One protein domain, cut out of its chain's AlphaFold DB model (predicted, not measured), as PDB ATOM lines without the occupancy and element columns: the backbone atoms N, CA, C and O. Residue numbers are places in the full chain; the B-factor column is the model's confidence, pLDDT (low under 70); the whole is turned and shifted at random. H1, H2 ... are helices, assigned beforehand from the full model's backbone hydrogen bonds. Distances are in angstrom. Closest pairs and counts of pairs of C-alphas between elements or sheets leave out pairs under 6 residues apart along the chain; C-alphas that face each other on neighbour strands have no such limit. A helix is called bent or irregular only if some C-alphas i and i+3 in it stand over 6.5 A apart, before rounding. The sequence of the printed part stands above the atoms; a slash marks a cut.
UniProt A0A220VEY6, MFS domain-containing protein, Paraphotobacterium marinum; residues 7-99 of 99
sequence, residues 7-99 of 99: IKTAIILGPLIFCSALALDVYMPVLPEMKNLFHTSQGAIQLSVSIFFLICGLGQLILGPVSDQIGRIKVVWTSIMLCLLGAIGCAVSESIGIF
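Overview. This is residues 7 to 99 of the 99 residues of the protein "MFS domain-containing protein" of Paraphotobacterium marinum (UniProt A0A220VEY6). Three long helices run back and forth along one long axis as a loose, open zigzag: H1 folds back into H2 at one end, and H2 folds back into H3 at the other. H1 and H3 stay apart, the helices come together near the turns, and the tail, residues 93 to 99, folds back after H3. The printed part has 93 residues, with three named helices in the order H1, H2, H3 and no named strand; its class is all helix. It is loose, with a radius of gyration of the C-alphas of 15.7 A, and elongated, spanning 45 by 23 by 23 A.

Arrangement. Start with the longest helix, H1, residues 7 to 37. It is irregular, but only just: C-alphas 29 and 32 are 6.7 A apart, and it has a kink of 56 degrees near residue 30. H1 touches H2, residues 42 to 70, with residues 31 to 35 alone, and the two only just touch, with 3 pairs of C-alphas within 8 A. Their closest C-alphas, those of Lys 35 and Gln 42, are 6.8 A apart. This helical hairpin runs opposite ways at a shallow tilt of 16 degrees. Go on to the kink of 37 degrees in H2 near residue 62; beyond it, residues 63 to 67 touch residues 74 to 75 of H3, residues 72 to 92. The closest C-alphas here, those of Ser 67 and Val 75, are 5.7 A apart. H2 and H3 form a second helical hairpin, opposite ways at a shallow tilt of 25 degrees. In H3 every O i to N i+4 pair is within hydrogen-bond range; in H1 it is 19 of 27 and in H2 24 of 25.

Along the chain. Find C-alpha 7 at (119.369, 73.321, 251.324); from there H1 runs 43.3 A to C-alpha 37. H2 begins at C-alpha 42, at (149.952, 93.290, 226.474), and spans 40.3 A to C-alpha 70. H3 spans 30.6 A and ends at C-alpha 92, at (135.579, 78.308, 216.524).

Size, cuts and confidence. The C-alphas farthest apart, those of Ile 7 and His 39, are 47.1 A apart. Both links are tight, and the printed part has no cut. Look for residues 7 to 12, 17 to 27 and 50 to 62, which stand free. Mean pLDDT of the printed part is 77.5; residues 32 to 42 and 94 to 99 are under 70.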
ATOM      1  N   ILE A   7     118.275  74.290 251.465       83.31
ATOM      2  CA  ILE A   7     119.369  73.321 251.324       83.31
ATOM      3  C   ILE A   7     119.426  72.745 249.904       83.31
ATOM      4  O   ILE A   7     120.504  72.657 249.319       83.31
ATOM      5  N   LYS A   8     118.276  72.396 249.308       79.75
ATOM      6  CA  LYS A   8     118.236  71.846 247.942       79.75
ATOM      7  C   LYS A   8     118.769  72.856 246.932       79.75
ATOM      8  O   LYS A   8     119.481  72.486 246.007       79.75
ATOM      9  N   THR A   9     118.460  74.132 247.120       79.56
ATOM     10  CA  THR A   9     118.899  75.161 246.179       79.56
ATOM     11  C   THR A   9     120.346  75.577 246.390       79.56
ATOM     12  O   THR A   9     121.021  75.859 245.406       79.56
ATOM     13  N   ALA A  10     120.852  75.538 247.624       82.19
ATOM     14  CA  ALA A  10     122.281  75.687 247.884       82.19
ATOM     15  C   ALA A  10     123.098  74.573 247.205       82.19
ATOM     16  O   ALA A  10     124.115  74.860 246.583       82.19
ATOM     17  N   ILE A  11     122.617  73.324 247.242       84.12
ATOM     18  CA  ILE A  11     123.277  72.190 246.571       84.12
ATOM     19  C   ILE A  11     123.251  72.335 245.041       84.12
ATOM     20  O   ILE A  11     124.218  71.969 244.382       84.12
ATOM     21  N   ILE A  12     122.177  72.884 244.463       80.12
ATOM     22  CA  ILE A  12     122.058  73.067 243.005       80.12
ATOM     23  C   ILE A  12     122.866  74.277 242.507       80.12
ATOM     24  O   ILE A  12     123.531  74.187 241.480       80.12
ATOM     25  N   LEU A  13     122.812  75.417 243.207       80.19
ATOM     26  CA  LEU A  13     123.464  76.660 242.770       80.19
ATOM     27  C   LEU A  13     124.920  76.779 243.230       80.19
ATOM     28  O   LEU A  13     125.715  77.429 242.555       80.19
ATOM     29  N   GLY A  14     125.279  76.161 244.357       83.19
ATOM     30  CA  GLY A  14     126.621  76.223 244.939       83.19
ATOM     31  C   GLY A  14     127.733  75.816 243.964       83.19
ATOM     32  O   GLY A  14     128.662  76.601 243.778       83.19
ATOM     33  N   PRO A  15     127.631  74.663 243.275       83.19
ATOM     34  CA  PRO A  15     128.617  74.253 242.276       83.19
ATOM     35  C   PRO A  15     128.732  75.232 241.103       83.19
ATOM     36  O   PRO A  15     129.823  75.442 240.583       83.19
ATOM     37  N   LEU A  16     127.619  75.857 240.701       78.25
ATOM     38  CA  LEU A  16     127.585  76.809 239.590       78.25
ATOM     39  C   LEU A  16     128.396  78.071 239.924       78.25
ATOM     40  O   LEU A  16     129.220  78.512 239.129       78.25
ATOM     41  N   ILE A  17     128.200  78.604 241.133       82.12
ATOM     42  CA  ILE A  17     128.924  79.779 241.637       82.12
ATOM     43  C   ILE A  17     130.404  79.441 241.851       82.12
ATOM     44  O   ILE A  17     131.275  80.228 241.483       82.12
ATOM     45  N   PHE A  18     130.688  78.258 242.403       84.31
ATOM     46  CA  PHE A  18     132.054  77.784 242.610       84.31
ATOM     47  C   PHE A  18     132.823  77.667 241.288       84.31
ATOM     48  O   PHE A  18     133.956  78.127 241.197       84.31
ATOM     49  N   CYS A  19     132.190  77.122 240.247       79.94
ATOM     50  CA  CYS A  19     132.783  77.012 238.915       79.94
ATOM     51  C   CYS A  19     133.146  78.387 238.326       79.94
ATOM     52  O   CYS A  19     134.242  78.562 237.799       79.94
ATOM     53  N   SER A  20     132.266  79.386 238.464       75.88
ATOM     54  CA  SER A  20     132.543  80.747 237.985       75.88
ATOM     55  C   SER A  20     133.702  81.423 238.725       75.88
ATOM     56  O   SER A  20     134.513  82.090 238.086       75.88
ATOM     57  N   ALA A  21     133.799  81.247 240.046       81.38
ATOM     58  CA  ALA A  21     134.914  81.783 240.829       81.38
ATOM     59  C   ALA A  21     136.240  81.097 240.457       81.38
ATOM     60  O   ALA A  21     137.228  81.769 240.172       81.38
ATOM     61  N   LEU A  22     136.221  79.765 240.349       83.00
ATOM     62  CA  LEU A  22     137.383  78.969 239.967       83.00
ATOM     63  C   LEU A  22     137.908  79.349 238.574       83.00
ATOM     64  O   LEU A  22     139.117  79.421 238.373       83.00
ATOM     65  N   ALA A  23     137.015  79.616 237.618       77.38
ATOM     66  CA  ALA A  23     137.406  80.019 236.271       77.38
ATOM     67  C   ALA A  23     138.238  81.310 236.272       77.38
ATOM     68  O   ALA A  23     139.253  81.370 235.583       77.38
ATOM     69  N   LEU A  24     137.855  82.317 237.064       76.25
ATOM     70  CA  LEU A  24     138.596  83.580 237.169       76.25
ATOM     71  C   LEU A  24     139.954  83.404 237.852       76.25
ATOM     72  O   LEU A  24     140.951  83.953 237.375       76.25
ATOM     73  N   ASP A  25     139.997  82.605 238.915       80.69
ATOM     74  CA  ASP A  25     141.234  82.318 239.645       80.69
ATOM     75  C   ASP A  25     142.249  81.560 238.780       80.69
ATOM     76  O   ASP A  25     143.448  81.821 238.861       80.69
ATOM     77  N   VAL A  26     141.783  80.660 237.908       79.25
ATOM     78  CA  VAL A  26     142.635  79.959 236.932       79.25
ATOM     79  C   VAL A  26     143.029  80.867 235.765       79.25
ATOM     80  O   VAL A  26     144.129  80.734 235.229       79.25
ATOM     81  N   TYR A  27     142.177  81.814 235.372       73.00
ATOM     82  CA  TYR A  27     142.452  82.702 234.244       73.00
ATOM     83  C   TYR A  27     143.613  83.660 234.534       73.00
ATOM     84  O   TYR A  27     144.492  83.849 233.695       73.00
ATOM     85  N   MET A  28     143.657  84.232 235.742       73.25
ATOM     86  CA  MET A  28     144.652  85.241 236.121       73.25
ATOM     87  C   MET A  28     146.128  84.810 235.935       73.25
ATOM     88  O   MET A  28     146.886  85.589 235.352       73.25
ATOM     89  N   PRO A  29     146.572  83.613 236.377       77.00
ATOM     90  CA  PRO A  29     147.946  83.147 236.174       77.00
ATOM     91  C   PRO A  29     148.253  82.733 234.728       77.00
ATOM     92  O   PRO A  29     149.419  82.727 234.343       77.00
ATOM     93  N   VAL A  30     147.234  82.425 233.920       72.69
ATOM     94  CA  VAL A  30     147.383  81.985 232.521       72.69
ATOM     95  C   VAL A  30     147.453  83.171 231.547       72.69
ATOM     96  O   VAL A  30     148.053  83.059 230.479       72.69
ATOM     97  N   LEU A  31     146.943  84.349 231.929       70.06
ATOM     98  CA  LEU A  31     147.066  85.600 231.161       70.06
ATOM     99  C   LEU A  31     148.481  85.888 230.600       70.06
ATOM    100  O   LEU A  31     148.589  86.191 229.407       70.06
ATOM    101  N   PRO A  32     149.578  85.822 231.388       68.19
ATOM    102  CA  PRO A  32     150.929  86.033 230.862       68.19
ATOM    103  C   PRO A  32     151.369  84.952 229.863       68.19
ATOM    104  O   PRO A  32     152.166  85.242 228.975       68.19
ATOM    105  N   GLU A  33     150.842  83.733 229.967       69.19
ATOM    106  CA  GLU A  33     151.139  82.627 229.053       69.19
ATOM    107  C   GLU A  33     150.379  82.779 227.722       69.19
ATOM    108  O   GLU A  33     150.951  82.575 226.649       69.19
ATOM    109  N   MET A  34     149.136  83.280 227.767       66.38
ATOM    110  CA  MET A  34     148.353  83.635 226.573       66.38
ATOM    111  C   MET A  34     149.038  84.708 225.716       66.38
ATOM    112  O   MET A  34     148.928  84.678 224.492       66.38
ATOM    113  N   LYS A  35     149.810  85.620 226.321       64.56
ATOM    114  CA  LYS A  35     150.640  86.589 225.582       64.56
ATOM    115  C   LYS A  35     151.635  85.908 224.647       64.56
ATOM    116  O   LYS A  35     151.810  86.352 223.513       64.56
ATOM    117  N   ASN A  36     152.268  84.840 225.124       65.19
ATOM    118  CA  ASN A  36     153.265  84.103 224.359       65.19
ATOM    119  C   ASN A  36     152.608  83.206 223.304       65.19
ATOM    120  O   ASN A  36     153.114  83.129 222.190       65.19
ATOM    121  N   LEU A  37     151.472  82.582 223.635       65.62
ATOM    122  CA  LEU A  37     150.738  81.687 222.733       65.62
ATOM    123  C   LEU A  37     150.059  82.420 221.568       65.62
ATOM    124  O   LEU A  37     150.075  81.927 220.446       65.62
ATOM    125  N   PHE A  38     149.483  83.599 221.813       66.81
ATOM    126  CA  PHE A  38     148.751  84.354 220.790       66.81
ATOM    127  C   PHE A  38     149.583  85.443 220.096       66.81
ATOM    128  O   PHE A  38     149.037  86.205 219.301       66.81
ATOM    129  N   HIS A  39     150.883  85.553 220.404       62.12
ATOM    130  CA  HIS A  39     151.793  86.568 219.846       62.12
ATOM    131  C   HIS A  39     151.231  88.005 219.879       62.12
ATOM    132  O   HIS A  39     151.526  88.823 219.007       62.12
ATOM    133  N   THR A  40     150.407  88.327 220.879       64.12
ATOM    134  CA  THR A  40     149.674  89.598 220.935       64.12
ATOM    135  C   THR A  40     150.307  90.583 221.918       64.12
ATOM    136  O   THR A  40     151.091  90.214 222.799       64.12
ATOM    137  N   SER A  41     149.980  91.869 221.786       69.25
ATOM    138  CA  SER A  41     150.500  92.898 222.694       69.25
ATOM    139  C   SER A  41     149.809  92.828 224.061       69.25
ATOM    140  O   SER A  41     148.640  92.463 224.181       69.25
ATOM    141  N   GLN A  42     150.511  93.241 225.117       68.56
ATOM    142  CA  GLN A  42     149.952  93.290 226.474       68.56
ATOM    143  C   GLN A  42     148.701  94.180 226.567       68.56
ATOM    144  O   GLN A  42     147.808  93.897 227.360       68.56
ATOM    145  N   GLY A  43     148.605  95.202 225.708       73.25
ATOM    146  CA  GLY A  43     147.430  96.067 225.617       73.25
ATOM    147  C   GLY A  43     146.182  95.339 225.116       73.25
ATOM    148  O   GLY A  43     145.095  95.609 225.617       73.25
ATOM    149  N   ALA A  44     146.320  94.379 224.194       72.69
ATOM    150  CA  ALA A  44     145.181  93.616 223.681       72.69
ATOM    151  C   ALA A  44     144.575  92.705 224.763       72.69
ATOM    152  O   ALA A  44     143.368  92.705 224.970       72.69
ATOM    153  N   ILE A  45     145.422  92.011 225.530       74.44
ATOM    154  CA  ILE A  45     144.981  91.150 226.642       74.44
ATOM    155  C   ILE A  45     144.275  91.973 227.723       74.44
ATOM    156  O   ILE A  45     143.226  91.588 228.236       74.44
ATOM    157  N   GLN A  46     144.843  93.130 228.060       77.69
ATOM    158  CA  GLN A  46     144.291  94.006 229.087       77.69
ATOM    159  C   GLN A  46     142.957  94.625 228.649       77.69
ATOM    160  O   GLN A  46     142.062  94.809 229.479       77.69
ATOM    161  N   LEU A  47     142.796  94.886 227.347       80.31
ATOM    162  CA  LEU A  47     141.534  95.323 226.763       80.31
ATOM    163  C   LEU A  47     140.464  94.231 226.878       80.31
ATOM    164  O   LEU A  47     139.378  94.530 227.367       80.31
ATOM    165  N   SER A  48     140.767  92.975 226.527       80.12
ATOM    166  CA  SER A  48     139.814  91.861 226.660       80.12
ATOM    167  C   SER A  48     139.352  91.674 228.109       80.12
ATOM    168  O   SER A  48     138.156  91.555 228.364       80.12
ATOM    169  N   VAL A  49     140.273  91.729 229.079       79.94
ATOM    170  CA  VAL A  49     139.923  91.648 230.511       79.94
ATOM    171  C   VAL A  49     139.066  92.842 230.952       79.94
ATOM    172  O   VAL A  49     138.106  92.676 231.704       79.94
ATOM    173  N   SER A  50     139.367  94.046 230.461       84.75
ATOM    174  CA  SER A  50     138.575  95.245 230.770       84.75
ATOM    175  C   SER A  50     137.158  95.152 230.202       84.75
ATOM    176  O   SER A  50     136.195  95.451 230.908       84.75
ATOM    177  N   ILE A  51     137.021  94.697 228.954       85.31
ATOM    178  CA  ILE A  51     135.726  94.463 228.304       85.31
ATOM    179  C   ILE A  51     134.944  93.388 229.064       85.31
ATOM    180  O   ILE A  51     133.764  93.591 229.342       85.31
ATOM    181  N   PHE A  52     135.596  92.293 229.464       82.50
ATOM    182  CA  PHE A  52     134.980  91.245 230.276       82.50
ATOM    183  C   PHE A  52     134.377  91.814 231.567       82.50
ATOM    184  O   PHE A  52     133.187  91.628 231.821       82.50
ATOM    185  N   PHE A  53     135.150  92.571 232.352       85.69
ATOM    186  CA  PHE A  53     134.635  93.165 233.590       85.69
ATOM    187  C   PHE A  53     133.536  94.200 233.344       85.69
ATOM    188  O   PHE A  53     132.576  94.260 234.113       85.69
ATOM    189  N   LEU A  54     133.639  94.983 232.269       89.38
ATOM    190  CA  LEU A  54     132.620  95.958 231.886       89.38
ATOM    191  C   LEU A  54     131.292  95.266 231.547       89.38
ATOM    192  O   LEU A  54     130.245  95.648 232.074       89.38
ATOM    193  N   ILE A  55     131.332  94.212 230.729       86.56
ATOM    194  CA  ILE A  55     130.154  93.410 230.379       86.56
ATOM    195  C   ILE A  55     129.603  92.704 231.618       86.56
ATOM    196  O   ILE A  55     128.390  92.707 231.813       86.56
ATOM    197  N   CYS A  56     130.451  92.142 232.484       83.94
ATOM    198  CA  CYS A  56     130.002  91.535 233.737       83.94
ATOM    199  C   CYS A  56     129.290  92.547 234.641       83.94
ATOM    200  O   CYS A  56     128.218  92.239 235.158       83.94
ATOM    201  N   GLY A  57     129.838  93.753 234.805       85.88
ATOM    202  CA  GLY A  57     129.229  94.805 235.621       85.88
ATOM    203  C   GLY A  57     127.873  95.257 235.076       85.88
ATOM    204  O   GLY A  57     126.882  95.280 235.809       85.88
ATOM    205  N   LEU A  58     127.794  95.546 233.774       90.06
ATOM    206  CA  LEU A  58     126.533  95.911 233.117       90.06
ATOM    207  C   LEU A  58     125.523  94.757 233.138       90.06
ATOM    208  O   LEU A  58     124.339  94.954 233.415       90.06
ATOM    209  N   GLY A  59     126.004  93.540 232.892       84.88
ATOM    210  CA  GLY A  59     125.216  92.318 232.901       84.88
ATOM    211  C   GLY A  59     124.601  92.051 234.268       84.88
ATOM    212  O   GLY A  59     123.416  91.753 234.336       84.88
ATOM    213  N   GLN A  60     125.347  92.224 235.363       83.56
ATOM    214  CA  GLN A  60     124.820  92.059 236.724       83.56
ATOM    215  C   GLN A  60     123.679  93.039 237.033       83.56
ATOM    216  O   GLN A  60     122.695  92.648 237.667       83.56
ATOM    217  N   LEU A  61     123.765  94.277 236.537       86.69
ATOM    218  CA  LEU A  61     122.748  95.312 236.747       86.69
ATOM    219  C   LEU A  61     121.424  94.981 236.039       86.69
ATOM    220  O   LEU A  61     120.353  95.289 236.556       86.69
ATOM    221  N   ILE A  62     121.492  94.305 234.888       85.44
ATOM    222  CA  ILE A  62     120.325  93.862 234.110       85.44
ATOM    223  C   ILE A  62     119.805  92.504 234.609       85.44
ATOM    224  O   ILE A  62     118.598  92.309 234.762       85.44
ATOM    225  N   LEU A  63     120.702  91.558 234.890       80.62
ATOM    226  CA  LEU A  63     120.360  90.188 235.278       80.62
ATOM    227  C   LEU A  63     119.658  90.121 236.637       80.62
ATOM    228  O   LEU A  63     118.850  89.218 236.832       80.62
ATOM    229  N   GLY A  64     119.905  91.067 237.549       80.19
ATOM    230  CA  GLY A  64     119.182  91.165 238.823       80.19
ATOM    231  C   GLY A  64     117.667  91.362 238.634       80.19
ATOM    232  O   GLY A  64     116.902  90.442 238.935       80.19
ATOM    233  N   PRO A  65     117.218  92.502 238.071       81.31
ATOM    234  CA  PRO A  65     115.805  92.770 237.790       81.31
ATOM    235  C   PRO A  65     115.146  91.697 236.916       81.31
ATOM    236  O   PRO A  65     114.017  91.278 237.173       81.31
ATOM    237  N   VAL A  66     115.864  91.214 235.898       82.88
ATOM    238  CA  VAL A  66     115.384  90.171 234.981       82.88
ATOM    239  C   VAL A  66     115.170  88.837 235.712       82.88
ATOM    240  O   VAL A  66     114.169  88.157 235.475       82.88
ATOM    241  N   SER A  67     116.057  88.473 236.642       82.88
ATOM    242  CA  SER A  67     115.920  87.274 237.486       82.88
ATOM    243  C   SER A  67     114.684  87.317 238.375       82.88
ATOM    244  O   SER A  67     113.995  86.299 238.527       82.88
ATOM    245  N   ASP A  68     114.355  88.496 238.895       80.44
ATOM    246  CA  ASP A  68     113.184  88.679 239.747       80.44
ATOM    247  C   ASP A  68     111.868  88.745 238.947       80.44
ATOM    248  O   ASP A  68     110.844  88.274 239.443       80.44
ATOM    249  N   GLN A  69     111.879  89.228 237.696       85.06
ATOM    250  CA  GLN A  69     110.679  89.304 236.843       85.06
ATOM    251  C   GLN A  69     110.338  87.992 236.120       85.06
ATOM    252  O   GLN A  69     109.179  87.577 236.092       85.06
ATOM    253  N   ILE A  70     111.327  87.328 235.511       80.38
ATOM    254  CA  ILE A  70     111.096  86.140 234.663       80.38
ATOM    255  C   ILE A  70     111.087  84.849 235.508       80.38
ATOM    256  O   ILE A  70     110.546  83.815 235.100       80.38
ATOM    257  N   GLY A  71     111.632  84.921 236.722       76.00
ATOM    258  CA  GLY A  71     111.761  83.812 237.655       76.00
ATOM    259  C   GLY A  71     113.144  83.166 237.582       76.00
ATOM    260  O   GLY A  71     113.632  82.783 236.516       76.00
ATOM    261  N   ARG A  72     113.752  82.981 238.760       75.50
ATOM    262  CA  ARG A  72     115.162  82.593 238.942       75.50
ATOM    263  C   ARG A  72     115.603  81.363 238.145       75.50
ATOM    264  O   ARG A  72     116.703  81.348 237.612       75.50
ATOM    265  N   ILE A  73     114.756  80.335 238.032       76.50
ATOM    266  CA  ILE A  73     115.129  79.091 237.339       76.50
ATOM    267  C   ILE A  73     115.230  79.269 235.821       76.50
ATOM    268  O   ILE A  73     116.084  78.652 235.192       76.50
ATOM    269  N   LYS A  74     114.399  80.141 235.233       79.94
ATOM    270  CA  LYS A  74     114.455  80.432 233.797       79.94
ATOM    271  C   LYS A  74     115.734  81.191 233.466       79.94
ATOM    272  O   LYS A  74     116.388  80.854 232.494       79.94
ATOM    273  N   VAL A  75     116.137  82.129 234.326       81.69
ATOM    274  CA  VAL A  75     117.400  82.863 234.163       81.69
ATOM    275  C   VAL A  75     118.618  81.947 234.260       81.69
ATOM    276  O   VAL A  75     119.534  82.109 233.460       81.69
ATOM    277  N   VAL A  76     118.611  80.947 235.151       80.19
ATOM    278  CA  VAL A  76     119.683  79.934 235.215       80.19
ATOM    279  C   VAL A  76     119.779  79.130 233.913       80.19
ATOM    280  O   VAL A  76     120.872  78.917 233.400       80.19
ATOM    281  N   TRP A  77     118.652  78.706 233.337       82.50
ATOM    282  CA  TRP A  77     118.673  78.011 232.046       82.50
ATOM    283  C   TRP A  77     119.170  78.911 230.909       82.50
ATOM    284  O   TRP A  77     119.981  78.469 230.095       82.50
ATOM    285  N   THR A  78     118.747  80.177 230.876       84.38
ATOM    286  CA  THR A  78     119.215  81.143 229.873       84.38
ATOM    287  C   THR A  78     120.720  81.393 229.984       84.38
ATOM    288  O   THR A  78     121.397  81.429 228.960       84.38
ATOM    289  N   SER A  79     121.268  81.527 231.196       80.25
ATOM    290  CA  SER A  79     122.708  81.743 231.382       80.25
ATOM    291  C   SER A  79     123.540  80.519 230.998       80.25
ATOM    292  O   SER A  79     124.601  80.680 230.400       80.25
ATOM    293  N   ILE A  80     123.044  79.303 231.248       83.44
ATOM    294  CA  ILE A  80     123.688  78.067 230.773       83.44
ATOM    295  C   ILE A  80     123.717  78.023 229.238       83.44
ATOM    296  O   ILE A  80     124.761  77.730 228.658       83.44
ATOM    297  N   MET A  81     122.605  78.352 228.572       86.88
ATOM    298  CA  MET A  81     122.550  78.402 227.103       86.88
ATOM    299  C   MET A  81     123.488  79.469 226.528       86.88
ATOM    300  O   MET A  81     124.203  79.202 225.565       86.88
ATOM    301  N   LEU A  82     123.529  80.656 227.137       85.00
ATOM    302  CA  LEU A  82     124.437  81.730 226.733       85.00
ATOM    303  C   LEU A  82     125.907  81.304 226.882       85.00
ATOM    304  O   LEU A  82     126.715  81.559 225.994       85.00
ATOM    305  N   CYS A  83     126.236  80.612 227.976       82.69
ATOM    306  CA  CYS A  83     127.575  80.088 228.227       82.69
ATOM    307  C   CYS A  83     127.982  79.039 227.181       82.69
ATOM    308  O   CYS A  83     129.080  79.105 226.640       82.69
ATOM    309  N   LEU A  84     127.076  78.119 226.832       86.19
ATOM    310  CA  LEU A  84     127.294  77.136 225.767       86.19
ATOM    311  C   LEU A  84     127.574  77.802 224.416       86.19
ATOM    312  O   LEU A  84     128.521  77.423 223.734       86.19
ATOM    313  N   LEU A  85     126.784  78.812 224.046       87.31
ATOM    314  CA  LEU A  85     126.990  79.559 222.804       87.31
ATOM    315  C   LEU A  85     128.330  80.303 222.805       87.31
ATOM    316  O   LEU A  85     129.046  80.265 221.807       87.31
ATOM    317  N   GLY A  86     128.692  80.921 223.932       82.19
ATOM    318  CA  GLY A  86     129.989  81.570 224.110       82.19
ATOM    319  C   GLY A  86     131.152  80.587 223.975       82.19
ATOM    320  O   GLY A  86     132.085  80.858 223.231       82.19
ATOM    321  N   ALA A  87     131.064  79.416 224.611       80.69
ATOM    322  CA  ALA A  87     132.085  78.373 224.530       80.69
ATOM    323  C   ALA A  87     132.257  77.825 223.104       80.69
ATOM    324  O   ALA A  87     133.384  77.606 222.662       80.69
ATOM    325  N   ILE A  88     131.160  77.650 222.361       84.50
ATOM    326  CA  ILE A  88     131.214  77.279 220.940       84.50
ATOM    327  C   ILE A  88     131.872  78.403 220.126       84.50
ATOM    328  O   ILE A  88     132.725  78.125 219.287       84.50
ATOM    329  N   GLY A  89     131.538  79.663 220.413       82.19
ATOM    330  CA  GLY A  89     132.188  80.826 219.806       82.19
ATOM    331  C   GLY A  89     133.696  80.872 220.072       82.19
ATOM    332  O   GLY A  89     134.465  81.085 219.139       82.19
ATOM    333  N   CYS A  90     134.132  80.589 221.306       76.38
ATOM    334  CA  CYS A  90     135.551  80.448 221.648       76.38
ATOM    335  C   CYS A  90     136.217  79.330 220.845       76.38
ATOM    336  O   CYS A  90     137.309  79.522 220.326       76.38
ATOM    337  N   ALA A  91     135.573  78.163 220.756       77.88
ATOM    338  CA  ALA A  91     136.143  76.984 220.109       77.88
ATOM    339  C   ALA A  91     136.335  77.164 218.595       77.88
ATOM    340  O   ALA A  91     137.225  76.548 218.016       77.88
ATOM    341  N   VAL A  92     135.503  77.994 217.960       78.94
ATOM    342  CA  VAL A  92     135.579  78.308 216.524       78.94
ATOM    343  C   VAL A  92     136.469  79.532 216.253       78.94
ATOM    344  O   VAL A  92     136.850  79.774 215.111       78.94
ATOM    345  N   SER A  93     136.822  80.311 217.277       71.50
ATOM    346  CA  SER A  93     137.634  81.515 217.101       71.50
ATOM    347  C   SER A  93     139.119  81.181 216.948       71.50
ATOM    348  O   SER A  93     139.768  80.705 217.876       71.50
ATOM    349  N   GLU A  94     139.680  81.499 215.782       62.44
ATOM    350  CA  GLU A  94     141.110  81.346 215.478       62.44
ATOM    351  C   GLU A  94     141.934  82.616 215.794       62.44
ATOM    352  O   GLU A  94     143.145  82.642 215.581       62.44
ATOM    353  N   SER A  95     141.310  83.695 216.296       56.56
ATOM    354  CA  SER A  95     141.974  84.991 216.512       56.56
ATOM    355  C   SER A  95     141.397  85.788 217.685       56.56
ATOM    356  O   SER A  95     140.184  85.917 217.831       56.56
ATOM    357  N   ILE A  96     142.285  86.429 218.461       57.66
ATOM    358  CA  ILE A  96     141.934  87.371 219.543       57.66
ATOM    359  C   ILE A  96     141.073  88.538 219.041       57.66
ATOM    360  O   ILE A  96     140.306  89.089 219.811       57.66
ATOM    361  N   GLY A  97     141.158  88.918 217.762       55.09
ATOM    362  CA  GLY A  97     140.360  90.027 217.221       55.09
ATOM    363  C   GLY A  97     138.872  89.709 217.026       55.09
ATOM    364  O   GLY A  97     138.084  90.625 216.809       55.09
ATOM    365  N   ILE A  98     138.497  88.427 217.072       48.28
ATOM    366  CA  ILE A  98     137.109  87.960 216.937       48.28
ATOM    367  C   ILE A  98     136.479  87.746 218.334       48.28
ATOM    368  O   ILE A  98     135.271  87.531 218.428       48.28
ATOM    369  N   PHE A  99     137.275  87.830 219.411       44.47
ATOM    370  CA  PHE A  99     136.855  87.589 220.794       44.47
ATOM    371  C   PHE A  99     136.840  88.858 221.656       44.47
ATOM    372  O   PHE A  99     137.776  89.680 221.538       44.47
TER     373      PHE A  99